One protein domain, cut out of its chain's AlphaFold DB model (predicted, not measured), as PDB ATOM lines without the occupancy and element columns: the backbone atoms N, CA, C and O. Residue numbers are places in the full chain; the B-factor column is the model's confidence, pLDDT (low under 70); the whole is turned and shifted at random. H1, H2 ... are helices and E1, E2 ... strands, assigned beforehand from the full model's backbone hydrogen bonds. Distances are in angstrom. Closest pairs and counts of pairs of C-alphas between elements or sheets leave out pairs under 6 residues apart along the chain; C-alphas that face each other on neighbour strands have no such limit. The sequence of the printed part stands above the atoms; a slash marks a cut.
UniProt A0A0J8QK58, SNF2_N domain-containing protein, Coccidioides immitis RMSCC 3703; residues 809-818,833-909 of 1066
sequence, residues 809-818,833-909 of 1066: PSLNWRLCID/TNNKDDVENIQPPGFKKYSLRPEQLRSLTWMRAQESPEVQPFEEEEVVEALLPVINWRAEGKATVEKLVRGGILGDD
ATOM      1  N   PRO A 809     165.854 285.598 272.168       75.06
ATOM      2  CA  PRO A 809     166.146 287.012 271.966       75.06
ATOM      3  C   PRO A 809     166.226 287.760 273.303       75.06
ATOM      4  O   PRO A 809     165.346 287.640 274.156       75.06
ATOM      5  N   SER A 810     167.245 288.605 273.457       79.50
ATOM      6  CA  SER A 810     167.338 289.553 274.567       79.50
ATOM      7  C   SER A 810     166.361 290.707 274.339       79.50
ATOM      8  O   SER A 810     166.358 291.325 273.274       79.50
ATOM      9  N   LEU A 811     165.515 290.991 275.333       76.62
ATOM     10  CA  LEU A 811     164.466 292.010 275.258       76.62
ATOM     11  C   LEU A 811     164.725 293.102 276.296       76.62
ATOM     12  O   LEU A 811     164.639 292.862 277.500       76.62
ATOM     13  N   ASN A 812     165.008 294.313 275.822       74.25
ATOM     14  CA  ASN A 812     165.302 295.480 276.649       74.25
ATOM     15  C   ASN A 812     164.328 296.615 276.320       74.25
ATOM     16  O   ASN A 812     163.872 296.739 275.186       74.25
ATOM     17  N   TRP A 813     164.019 297.480 277.286       75.62
ATOM     18  CA  TRP A 813     163.196 298.666 277.039       75.62
ATOM     19  C   TRP A 813     163.652 299.856 277.884       75.62
ATOM     20  O   TRP A 813     164.271 299.685 278.935       75.62
ATOM     21  N   ARG A 814     163.338 301.073 277.428       68.06
ATOM     22  CA  ARG A 814     163.563 302.314 278.183       68.06
ATOM     23  C   ARG A 814     162.498 303.363 277.886       68.06
ATOM     24  O   ARG A 814     162.015 303.469 276.762       68.06
ATOM     25  N   LEU A 815     162.181 304.178 278.888       63.44
ATOM     26  CA  LEU A 815     161.327 305.356 278.745       63.44
ATOM     27  C   LEU A 815     162.204 306.608 278.616       63.44
ATOM     28  O   LEU A 815     162.901 306.982 279.556       63.44
ATOM     29  N   CYS A 816     162.163 307.253 277.454       58.22
ATOM     30  CA  CYS A 816     162.780 308.553 277.219       58.22
ATOM     31  C   CYS A 816     161.747 309.655 277.485       58.22
ATOM     32  O   CYS A 816     160.615 309.572 277.005       58.22
ATOM     33  N   ILE A 817     162.152 310.684 278.231       64.00
ATOM     34  CA  ILE A 817     161.296 311.810 278.648       64.00
ATOM     35  C   ILE A 817     161.686 313.137 277.972       64.00
ATOM     36  O   ILE A 817     161.221 314.201 278.372       64.00
ATOM     37  N   ASP A 818     162.556 313.080 276.962       50.09
ATOM     38  CA  ASP A 818     163.061 314.229 276.219       50.09
ATOM     39  C   ASP A 818     163.039 314.003 274.695       50.09
ATOM     40  O   ASP A 818     163.029 312.879 274.184       50.09
ATOM     41  N   THR A 833     186.169 302.049 254.399       57.62
ATOM     42  CA  THR A 833     187.379 301.334 254.793       57.62
ATOM     43  C   THR A 833     187.955 300.686 253.548       57.62
ATOM     44  O   THR A 833     187.289 299.877 252.903       57.62
ATOM     45  N   ASN A 834     189.185 301.046 253.198       71.50
ATOM     46  CA  ASN A 834     189.896 300.404 252.100       71.50
ATOM     47  C   ASN A 834     190.714 299.223 252.635       71.50
ATOM     48  O   ASN A 834     191.247 299.288 253.739       71.50
ATOM     49  N   ASN A 835     190.851 298.181 251.822       77.12
ATOM     50  CA  ASN A 835     191.553 296.946 252.165       77.12
ATOM     51  C   ASN A 835     193.082 297.032 251.982       77.12
ATOM     52  O   ASN A 835     193.718 296.023 251.696       77.12
ATOM     53  N   LYS A 836     193.710 298.219 252.061       80.12
ATOM     54  CA  LYS A 836     195.154 298.341 251.769       80.12
ATOM     55  C   LYS A 836     196.035 297.691 252.830       80.12
ATOM     56  O   LYS A 836     197.048 297.100 252.464       80.12
ATOM     57  N   ASP A 837     195.633 297.785 254.090       82.44
ATOM     58  CA  ASP A 837     196.408 297.294 255.233       82.44
ATOM     59  C   ASP A 837     196.020 295.854 255.640       82.44
ATOM     60  O   ASP A 837     196.589 295.292 256.575       82.44
ATOM     61  N   ASP A 838     195.073 295.240 254.917       86.25
ATOM     62  CA  ASP A 838     194.663 293.843 255.093       86.25
ATOM     63  C   ASP A 838     195.741 292.859 254.596       86.25
ATOM     64  O   ASP A 838     196.567 293.173 253.736       86.25
ATOM     65  N   VAL A 839     195.704 291.619 255.093       91.56
ATOM     66  CA  VAL A 839     196.672 290.571 254.728       91.56
ATOM     67  C   VAL A 839     196.282 289.887 253.412       91.56
ATOM     68  O   VAL A 839     195.182 289.346 253.279       91.56
ATOM     69  N   GLU A 840     197.193 289.861 252.438       92.88
ATOM     70  CA  GLU A 840     197.013 289.137 251.170       92.88
ATOM     71  C   GLU A 840     196.892 287.620 251.382       92.88
ATOM     72  O   GLU A 840     197.675 287.012 252.113       92.88
ATOM     73  N   ASN A 841     195.920 286.988 250.716       92.75
ATOM     74  CA  ASN A 841     195.842 285.533 250.666       92.75
ATOM     75  C   ASN A 841     196.926 284.942 249.755       92.75
ATOM     76  O   ASN A 841     197.469 285.611 248.878       92.75
ATOM     77  N   ILE A 842     197.185 283.645 249.907       93.31
ATOM     78  CA  ILE A 842     197.948 282.890 248.907       93.31
ATOM     79  C   ILE A 842     197.080 282.769 247.639       93.31
ATOM     80  O   ILE A 842     195.860 282.637 247.733       93.31
ATOM     81  N   GLN A 843     197.699 282.812 246.454       94.62
ATOM     82  CA  GLN A 843     196.997 282.605 245.181       94.62
ATOM     83  C   GLN A 843     196.221 281.270 245.183       94.62
ATOM     84  O   GLN A 843     196.783 280.258 245.618       94.62
ATOM     85  N   PRO A 844     194.977 281.223 244.666       94.50
ATOM     86  CA  PRO A 844     194.224 279.973 244.580       94.50
ATOM     87  C   PRO A 844     194.959 278.921 243.714       94.50
ATOM     88  O   PRO A 844     195.485 279.262 242.649       94.50
ATOM     89  N   PRO A 845     195.028 277.641 244.128       90.50
ATOM     90  CA  PRO A 845     195.875 276.615 243.494       90.50
ATOM     91  C   PRO A 845     195.520 276.261 242.033       90.50
ATOM     92  O   PRO A 845     196.323 275.649 241.318       90.50
ATOM     93  N   GLY A 846     194.317 276.602 241.576       86.69
ATOM     94  CA  GLY A 846     193.831 276.479 240.204       86.69
ATOM     95  C   GLY A 846     194.176 277.670 239.303       86.69
ATOM     96  O   GLY A 846     194.253 277.481 238.090       86.69
ATOM     97  N   PHE A 847     194.476 278.853 239.862       92.44
ATOM     98  CA  PHE A 847     194.686 280.128 239.145       92.44
ATOM     99  C   PHE A 847     196.071 280.211 238.454       92.44
ATOM    100  O   PHE A 847     196.820 281.181 238.563       92.44
ATOM    101  N   LYS A 848     196.425 279.162 237.704       84.00
ATOM    102  CA  LYS A 848     197.754 278.930 237.109       84.00
ATOM    103  C   LYS A 848     198.094 279.851 235.933       84.00
ATOM    104  O   LYS A 848     199.267 280.010 235.617       84.00
ATOM    105  N   LYS A 849     197.081 280.404 235.254       84.75
ATOM    106  CA  LYS A 849     197.237 281.234 234.040       84.75
ATOM    107  C   LYS A 849     196.918 282.716 234.266       84.75
ATOM    108  O   LYS A 849     197.481 283.567 233.585       84.75
ATOM    109  N   TYR A 850     196.032 283.019 235.213       89.75
ATOM    110  CA  TYR A 850     195.613 284.378 235.549       89.75
ATOM    111  C   TYR A 850     195.527 284.502 237.070       89.75
ATOM    112  O   TYR A 850     194.585 284.007 237.680       89.75
ATOM    113  N   SER A 851     196.523 285.141 237.674       91.75
ATOM    114  CA  SER A 851     196.590 285.365 239.119       91.75
ATOM    115  C   SER A 851     195.657 286.498 239.566       91.75
ATOM    116  O   SER A 851     195.407 287.439 238.810       91.75
ATOM    117  N   LEU A 852     195.170 286.434 240.807       93.12
ATOM    118  CA  LEU A 852     194.470 287.551 241.447       93.12
ATOM    119  C   LEU A 852     195.454 288.688 241.761       93.12
ATOM    120  O   LEU A 852     196.618 288.444 242.083       93.12
ATOM    121  N   ARG A 853     194.992 289.937 241.678       92.44
ATOM    122  CA  ARG A 853     195.789 291.129 242.019       92.44
ATOM    123  C   ARG A 853     195.887 291.305 243.551       92.44
ATOM    124  O   ARG A 853     195.002 290.815 244.252       92.44
ATOM    125  N   PRO A 854     196.895 292.013 244.096       90.69
ATOM    126  CA  PRO A 854     197.098 292.159 245.546       90.69
ATOM    127  C   PRO A 854     195.863 292.620 246.337       90.69
ATOM    128  O   PRO A 854     195.561 292.135 247.423       90.69
ATOM    129  N   GLU A 855     195.093 293.571 245.815       86.81
ATOM    130  CA  GLU A 855     193.840 294.033 246.426       86.81
ATOM    131  C   GLU A 855     192.707 292.992 246.349       86.81
ATOM    132  O   GLU A 855     191.893 292.898 247.261       86.81
ATOM    133  N   GLN A 856     192.709 292.127 245.331       91.50
ATOM    134  CA  GLN A 856     191.777 291.001 245.233       91.50
ATOM    135  C   GLN A 856     192.145 289.863 246.199       91.50
ATOM    136  O   GLN A 856     191.257 289.223 246.757       91.50
ATOM    137  N   LEU A 857     193.444 289.629 246.435       93.25
ATOM    138  CA  LEU A 857     193.932 288.679 247.443       93.25
ATOM    139  C   LEU A 857     193.553 289.100 248.868       93.25
ATOM    140  O   LEU A 857     193.297 288.240 249.706       93.25
ATOM    141  N   ARG A 858     193.484 290.405 249.149       91.25
ATOM    142  CA  ARG A 858     193.033 290.932 250.450       91.25
ATOM    143  C   ARG A 858     191.533 290.726 250.655       91.25
ATOM    144  O   ARG A 858     191.137 290.153 251.669       91.25
ATOM    145  N   SER A 859     190.712 291.022 249.642       90.25
ATOM    146  CA  SER A 859     189.287 290.647 249.659       90.25
ATOM    147  C   SER A 859     189.076 289.129 249.792       90.25
ATOM    148  O   SER A 859     188.181 288.705 250.518       90.25
ATOM    149  N   LEU A 860     189.925 288.294 249.176       92.25
ATOM    150  CA  LEU A 860     189.876 286.834 249.329       92.25
ATOM    151  C   LEU A 860     190.185 286.375 250.768       92.25
ATOM    152  O   LEU A 860     189.510 285.475 251.266       92.25
ATOM    153  N   THR A 861     191.143 286.997 251.468       92.38
ATOM    154  CA  THR A 861     191.374 286.733 252.903       92.38
ATOM    155  C   THR A 861     190.138 287.047 253.734       92.38
ATOM    156  O   THR A 861     189.731 286.218 254.549       92.38
ATOM    157  N   TRP A 862     189.501 288.200 253.501       89.25
ATOM    158  CA  TRP A 862     188.267 288.561 254.197       89.25
ATOM    159  C   TRP A 862     187.133 287.563 253.913       89.25
ATOM    160  O   TRP A 862     186.496 287.091 254.853       89.25
ATOM    161  N   MET A 863     186.928 287.166 252.650       90.19
ATOM    162  CA  MET A 863     185.906 286.177 252.273       90.19
ATOM    163  C   MET A 863     186.138 284.825 252.965       90.19
ATOM    164  O   MET A 863     185.212 284.289 253.572       90.19
ATOM    165  N   ARG A 864     187.381 284.320 252.986       90.25
ATOM    166  CA  ARG A 864     187.738 283.085 253.711       90.25
ATOM    167  C   ARG A 864     187.522 283.189 255.225       90.25
ATOM    168  O   ARG A 864     187.230 282.182 255.862       90.25
ATOM    169  N   ALA A 865     187.645 284.385 255.804       88.31
ATOM    170  CA  ALA A 865     187.331 284.618 257.212       88.31
ATOM    171  C   ALA A 865     185.812 284.622 257.484       88.31
ATOM    172  O   ALA A 865     185.396 284.116 258.524       88.31
ATOM    173  N   GLN A 866     184.982 285.117 256.555       86.25
ATOM    174  CA  GLN A 866     183.515 285.056 256.686       86.25
ATOM    175  C   GLN A 866     182.960 283.628 256.548       86.25
ATOM    176  O   GLN A 866     181.940 283.311 257.151       86.25
ATOM    177  N   GLU A 867     183.615 282.751 255.785       85.19
ATOM    178  CA  GLU A 867     183.242 281.327 255.694       85.19
ATOM    179  C   GLU A 867     183.819 280.464 256.836       85.19
ATOM    180  O   GLU A 867     183.542 279.265 256.924       85.19
ATOM    181  N   SER A 868     184.624 281.048 257.732       84.25
ATOM    182  CA  SER A 868     185.306 280.309 258.799       84.25
ATOM    183  C   SER A 868     184.324 279.638 259.773       84.25
ATOM    184  O   SER A 868     183.322 280.245 260.172       84.25
ATOM    185  N   PRO A 869     184.628 278.422 260.272       79.69
ATOM    186  CA  PRO A 869     183.937 277.852 261.424       79.69
ATOM    187  C   PRO A 869     183.958 278.745 262.671       79.69
ATOM    188  O   PRO A 869     183.041 278.653 263.484       79.69
ATOM    189  N   GLU A 870     184.970 279.608 262.782       83.38
ATOM    190  CA  GLU A 870     185.246 280.512 263.908       83.38
ATOM    191  C   GLU A 870     184.746 281.954 263.666       83.38
ATOM    192  O   GLU A 870     185.054 282.857 264.451       83.38
ATOM    193  N   VAL A 871     183.990 282.198 262.582       84.25
ATOM    194  CA  VAL A 871     183.404 283.520 262.311       84.25
ATOM    195  C   VAL A 871     182.557 283.971 263.504       84.25
ATOM    196  O   VAL A 871     181.810 283.187 264.091       84.25
ATOM    197  N   GLN A 872     182.703 285.232 263.903       79.81
ATOM    198  CA  GLN A 872     181.973 285.761 265.051       79.81
ATOM    199  C   GLN A 872     180.502 286.007 264.675       79.81
ATOM    200  O   GLN A 872     180.241 286.513 263.580       79.81
ATOM    201  N   PRO A 873     179.531 285.678 265.547       81.25
ATOM    202  CA  PRO A 873     178.145 286.069 265.329       81.25
ATOM    203  C   PRO A 873     178.013 287.596 265.391       81.25
ATOM    204  O   PRO A 873     178.760 288.263 266.109       81.25
ATOM    205  N   PHE A 874     177.042 288.153 264.668       77.00
ATOM    206  CA  PHE A 874     176.697 289.572 264.770       77.00
ATOM    207  C   PHE A 874     175.389 289.773 265.542       77.00
ATOM    208  O   PHE A 874     174.534 288.887 265.595       77.00
ATOM    209  N   GLU A 875     175.228 290.955 266.134       76.00
ATOM    210  CA  GLU A 875     173.992 291.347 266.810       76.00
ATOM    211  C   GLU A 875     172.951 291.808 265.775       76.00
ATOM    212  O   GLU A 875     173.108 292.859 265.150       76.00
ATOM    213  N   GLU A 876     171.885 291.034 265.574       74.50
ATOM    214  CA  GLU A 876     170.694 291.497 264.858       74.50
ATOM    215  C   GLU A 876     169.787 292.230 265.858       74.50
ATOM    216  O   GLU A 876     169.293 291.631 266.817       74.50
ATOM    217  N   GLU A 877     169.580 293.531 265.640       76.38
ATOM    218  CA  GLU A 877     168.689 294.362 266.451       76.38
ATOM    219  C   GLU A 877     167.435 294.804 265.685       76.38
ATOM    220  O   GLU A 877     167.509 295.241 264.538       76.38
ATOM    221  N   GLU A 878     166.283 294.753 266.357       69.88
ATOM    222  CA  GLU A 878     165.036 295.395 265.931       69.88
ATOM    223  C   GLU A 878     164.564 296.321 267.060       69.88
ATOM    224  O   GLU A 878     164.453 295.907 268.219       69.88
ATOM    225  N   VAL A 879     164.292 297.588 266.734       66.56
ATOM    226  CA  VAL A 879     163.879 298.611 267.708       66.56
ATOM    227  C   VAL A 879     162.502 299.151 267.346       66.56
ATOM    228  O   VAL A 879     162.310 299.760 266.293       66.56
ATOM    229  N   VAL A 880     161.548 298.965 268.256       56.06
ATOM    230  CA  VAL A 880     160.166 299.440 268.134       56.06
ATOM    231  C   VAL A 880     159.938 300.578 269.123       56.06
ATOM    232  O   VAL A 880     160.249 300.458 270.308       56.06
ATOM    233  N   GLU A 881     159.371 301.685 268.651       59.50
ATOM    234  CA  GLU A 881     159.078 302.860 269.475       59.50
ATOM    235  C   GLU A 881     157.568 303.068 269.639       59.50
ATOM    236  O   GLU A 881     156.813 303.023 268.667       59.50
ATOM    237  N   ALA A 882     157.135 303.369 270.864       54.53
ATOM    238  CA  ALA A 882     155.792 303.841 271.178       54.53
ATOM    239  C   ALA A 882     155.862 305.263 271.755       54.53
ATOM    240  O   ALA A 882     156.691 305.565 272.616       54.53
ATOM    241  N   LEU A 883     154.990 306.150 271.275       46.53
ATOM    242  CA  LEU A 883     154.982 307.573 271.618       46.53
ATOM    243  C   LEU A 883     153.695 307.943 272.354       46.53
ATOM    244  O   LEU A 883     152.610 307.545 271.937       46.53
ATOM    245  N   LEU A 884     153.815 308.787 273.381       57.81
ATOM    246  CA  LEU A 884     152.692 309.450 274.041       57.81
ATOM    247  C   LEU A 884     152.857 310.978 273.899       57.81
ATOM    248  O   LEU A 884     153.409 311.632 274.793       57.81
ATOM    249  N   PRO A 885     152.416 311.572 272.767       44.34
ATOM    250  CA  PRO A 885     152.767 312.947 272.393       44.34
ATOM    251  C   PRO A 885     152.289 314.020 273.374       44.34
ATOM    252  O   PRO A 885     152.891 315.085 273.448       44.34
ATOM    253  N   VAL A 886     151.232 313.738 274.143       41.47
ATOM    254  CA  VAL A 886     150.625 314.673 275.108       41.47
ATOM    255  C   VAL A 886     151.605 315.079 276.217       41.47
ATOM    256  O   VAL A 886     151.527 316.199 276.713       41.47
ATOM    257  N   ILE A 887     152.546 314.199 276.583       53.00
ATOM    258  CA  ILE A 887     153.528 314.431 277.658       53.00
ATOM    259  C   ILE A 887     154.989 314.258 277.202       53.00
ATOM    260  O   ILE A 887     155.888 314.159 278.031       53.00
ATOM    261  N   ASN A 888     155.241 314.239 275.886       53.56
ATOM    262  CA  ASN A 888     156.565 314.044 275.269       53.56
ATOM    263  C   ASN A 888     157.313 312.766 275.712       53.56
ATOM    264  O   ASN A 888     158.543 312.736 275.722       53.56
ATOM    265  N   TRP A 889     156.592 311.699 276.066       62.47
ATOM    266  CA  TRP A 889     157.199 310.418 276.444       62.47
ATOM    267  C   TRP A 889     157.354 309.486 275.238       62.47
ATOM    268  O   TRP A 889     156.460 309.383 274.391       62.47
ATOM    269  N   ARG A 890     158.481 308.769 275.187       62.19
ATOM    270  CA  ARG A 890     158.815 307.769 274.161       62.19
ATOM    271  C   ARG A 890     159.328 306.499 274.831       62.19
ATOM    272  O   ARG A 890     160.408 306.510 275.415       62.19
ATOM    273  N   ALA A 891     158.576 305.410 274.736       63.72
ATOM    274  CA  ALA A 891     159.066 304.088 275.098       63.72
ATOM    275  C   ALA A 891     159.797 303.482 273.891       63.72
ATOM    276  O   ALA A 891     159.206 303.329 272.825       63.72
ATOM    277  N   GLU A 892     161.074 303.147 274.053       69.06
ATOM    278  CA  GLU A 892     161.822 302.318 273.105       69.06
ATOM    279  C   GLU A 892     161.851 300.878 273.630       69.06
ATOM    280  O   GLU A 892     162.204 300.660 274.791       69.06
ATOM    281  N   GLY A 893     161.528 299.898 272.786       71.44
ATOM    282  CA  GLY A 893     161.784 298.478 273.018       71.44
ATOM    283  C   GLY A 893     162.792 297.953 271.997       71.44
ATOM    284  O   GLY A 893     162.551 298.059 270.796       71.44
ATOM    285  N   LYS A 894     163.908 297.387 272.466       77.00
ATOM    286  CA  LYS A 894     164.926 296.716 271.649       77.00
ATOM    287  C   LYS A 894     164.804 295.203 271.817       77.00
ATOM    288  O   LYS A 894     164.904 294.701 272.938       77.00
ATOM    289  N   ALA A 895     164.654 294.493 270.705       79.12
ATOM    290  CA  ALA A 895     164.941 293.069 270.615       79.12
ATOM    291  C   ALA A 895     166.333 292.877 269.995       79.12
ATOM    292  O   ALA A 895     166.661 293.513 268.995       79.12
ATOM    293  N   THR A 896     167.128 291.999 270.594       77.31
ATOM    294  CA  THR A 896     168.496 291.651 270.194       77.31
ATOM    295  C   THR A 896     168.585 290.139 270.034       77.31
ATOM    296  O   THR A 896     168.153 289.408 270.927       77.31
ATOM    297  N   VAL A 897     169.189 289.647 268.953       82.31
ATOM    298  CA  VAL A 897     169.550 288.230 268.821       82.31
ATOM    299  C   VAL A 897     170.901 288.069 268.128       82.31
ATOM    300  O   VAL A 897     171.180 288.713 267.121       82.31
ATOM    301  N   GLU A 898     171.756 287.200 268.664       80.56
ATOM    302  CA  GLU A 898     173.019 286.851 268.012       80.56
ATOM    303  C   GLU A 898     172.753 285.935 266.811       80.56
ATOM    304  O   GLU A 898     172.150 284.863 266.939       80.56
ATOM    305  N   LYS A 899     173.213 286.355 265.631       75.56
ATOM    306  CA  LYS A 899     173.119 285.601 264.381       75.56
ATOM    307  C   LYS A 899     174.510 285.219 263.897       75.56
ATOM    308  O   LYS A 899     175.289 286.059 263.454       75.56
ATOM    309  N   LEU A 900     174.792 283.918 263.927       79.69
ATOM    310  CA  LEU A 900     175.903 283.344 263.180       79.69
ATOM    311  C   LEU A 900     175.492 283.226 261.707       79.69
ATOM    312  O   LEU A 900     174.589 282.459 261.371       79.69
ATOM    313  N   VAL A 901     176.154 283.982 260.837       76.25
ATOM    314  CA  VAL A 901     176.019 283.894 259.379       76.25
ATOM    315  C   VAL A 901     177.414 283.693 258.804       76.25
ATOM    316  O   VAL A 901     178.358 284.338 259.253       76.25
ATOM    317  N   ARG A 902     177.536 282.783 257.835       80.88
ATOM    318  CA  ARG A 902     178.753 282.591 257.042       80.88
ATOM    319  C   ARG A 902     178.583 283.204 255.657       80.88
ATOM    320  O   ARG A 902     177.459 283.295 255.157       80.88
ATOM    321  N   GLY A 903     179.698 283.637 255.083       82.62
ATOM    322  CA  GLY A 903     179.735 284.384 253.830       82.62
ATOM    323  C   GLY A 903     179.291 285.842 253.975       82.62
ATOM    324  O   GLY A 903     179.018 286.337 255.067       82.62
ATOM    325  N   GLY A 904     179.243 286.570 252.857       80.56
ATOM    326  CA  GLY A 904     178.955 288.006 252.866       80.56
ATOM    327  C   GLY A 904     178.725 288.611 251.481       80.56
ATOM    328  O   GLY A 904     178.701 287.915 250.466       80.56
ATOM    329  N   ILE A 905     178.543 289.933 251.437       81.00
ATOM    330  CA  ILE A 905     178.275 290.687 250.204       81.00
ATOM    331  C   ILE A 905     179.576 291.317 249.695       81.00
ATOM    332  O   ILE A 905     180.089 292.253 250.302       81.00
ATOM    333  N   LEU A 906     180.082 290.843 248.553       81.25
ATOM    334  CA  LEU A 906     181.250 291.428 247.888       81.25
ATOM    335  C   LEU A 906     180.842 292.684 247.095       81.25
ATOM    336  O   LEU A 906     180.363 292.599 245.962       81.25
ATOM    337  N   GLY A 907     180.985 293.846 247.734       75.19
ATOM    338  CA  GLY A 907     180.461 295.138 247.276       75.19
ATOM    339  C   GLY A 907     181.333 295.935 246.297       75.19
ATOM    340  O   GLY A 907     180.979 297.076 246.019       75.19
ATOM    341  N   ASP A 908     182.445 295.380 245.802       72.75
ATOM    342  CA  ASP A 908     183.448 296.099 244.997       72.75
ATOM    343  C   ASP A 908     182.877 296.822 243.759       72.75
ATOM    344  O   ASP A 908     181.800 296.494 243.254       72.75
ATOM    345  N   ASP A 909     183.666 297.716 243.164       65.06
ATOM    346  CA  ASP A 909     183.315 298.444 241.941       65.06
ATOM    347  C   ASP A 909     183.110 297.567 240.685       65.06
ATOM    348  O   ASP A 909     183.457 296.376 240.607       65.06
TER     349      ASP A 909
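Overview. This is residues 809 to 818 and 833 to 909 of the 1066 residues of the protein "SNF2_N domain-containing protein" of Coccidioides immitis RMSCC 3703 (UniProt A0A0J8QK58). This is a long rod with two separate ends: a twisted ribbon of three antiparallel strands, E1, E3 and E2, makes one end, and a single helix, H1, with the long loop of residues 833 to 853 before it, makes the other. H1 does not cover the sheet, and at the helix end residues 845 to 850 stick out free. The 87 printed residues have three named strands and one named helix, in the order E1, H1, E2, E3 along the chain, and the sheet's order is E1, E3, E2. The class is mixed, helices and strands, with under half of the residues in named elements. The whole is extended, with a radius of gyration of the C-alphas of 21.5 A and spans of 70 by 26 by 18 A.

Arrangement. Begin at the inner strand E3, residues 889 to 899. Next look for its neighbour E2, residues 874 to 884, an edge strand that forms a hairpin with E3 and runs antiparallel to it at 164 degrees between their directions. Here N 876 and O 897 are 2.9 A apart and N 891 and O 882 are 2.8 A apart, both within hydrogen-bond range. The other edge strand is E1, residues 810 to 816, antiparallel to E3 at 159 degrees. Look at N 810 and O 896, 2.8 A apart, and N 894 and O 812, 2.8 A apart, both within hydrogen-bond range; the facing C-alphas of Trp 813 and Gly 893 are 4.3 A apart. The sheet's C-alphas lie up to 5.3 A off their best plane. Now go to H1, residues 854 to 866: it is not on the sheet, with 0 pairs of C-alphas within 10 A, and it is apart from E3. In H1 every O i to N i+4 pair is within hydrogen-bond range.

Along the chain. Find C-alpha 810 at (167.338, 289.553, 274.567), where E1 begins; its seven residues run 19.7 A. Find C-alpha 854 at (197.098, 292.159, 245.546); from there H1 runs 18.9 A to C-alpha 866. E2 runs 32.5 A from C-alpha 874 to C-alpha 884. E3 runs 31.9 A and ends at C-alpha 899, (173.119, 285.601, 264.381).

Size, cuts and confidence. The two C-alphas farthest apart, those of Lys 849 and Val 886, are 70.6 A apart. Residues 819 to 832 are not printed, and C-alphas 818 and 833 are 34.9 A apart across this cut, which falls in the link from E1 to H1. Of the links printed whole, E2 to E3 is tight and H1 to E2 is short. The mean pLDDT of the printed part is 77.5; look for values under 70 at residues 814 to 818, 833, 878 to 892 and 909.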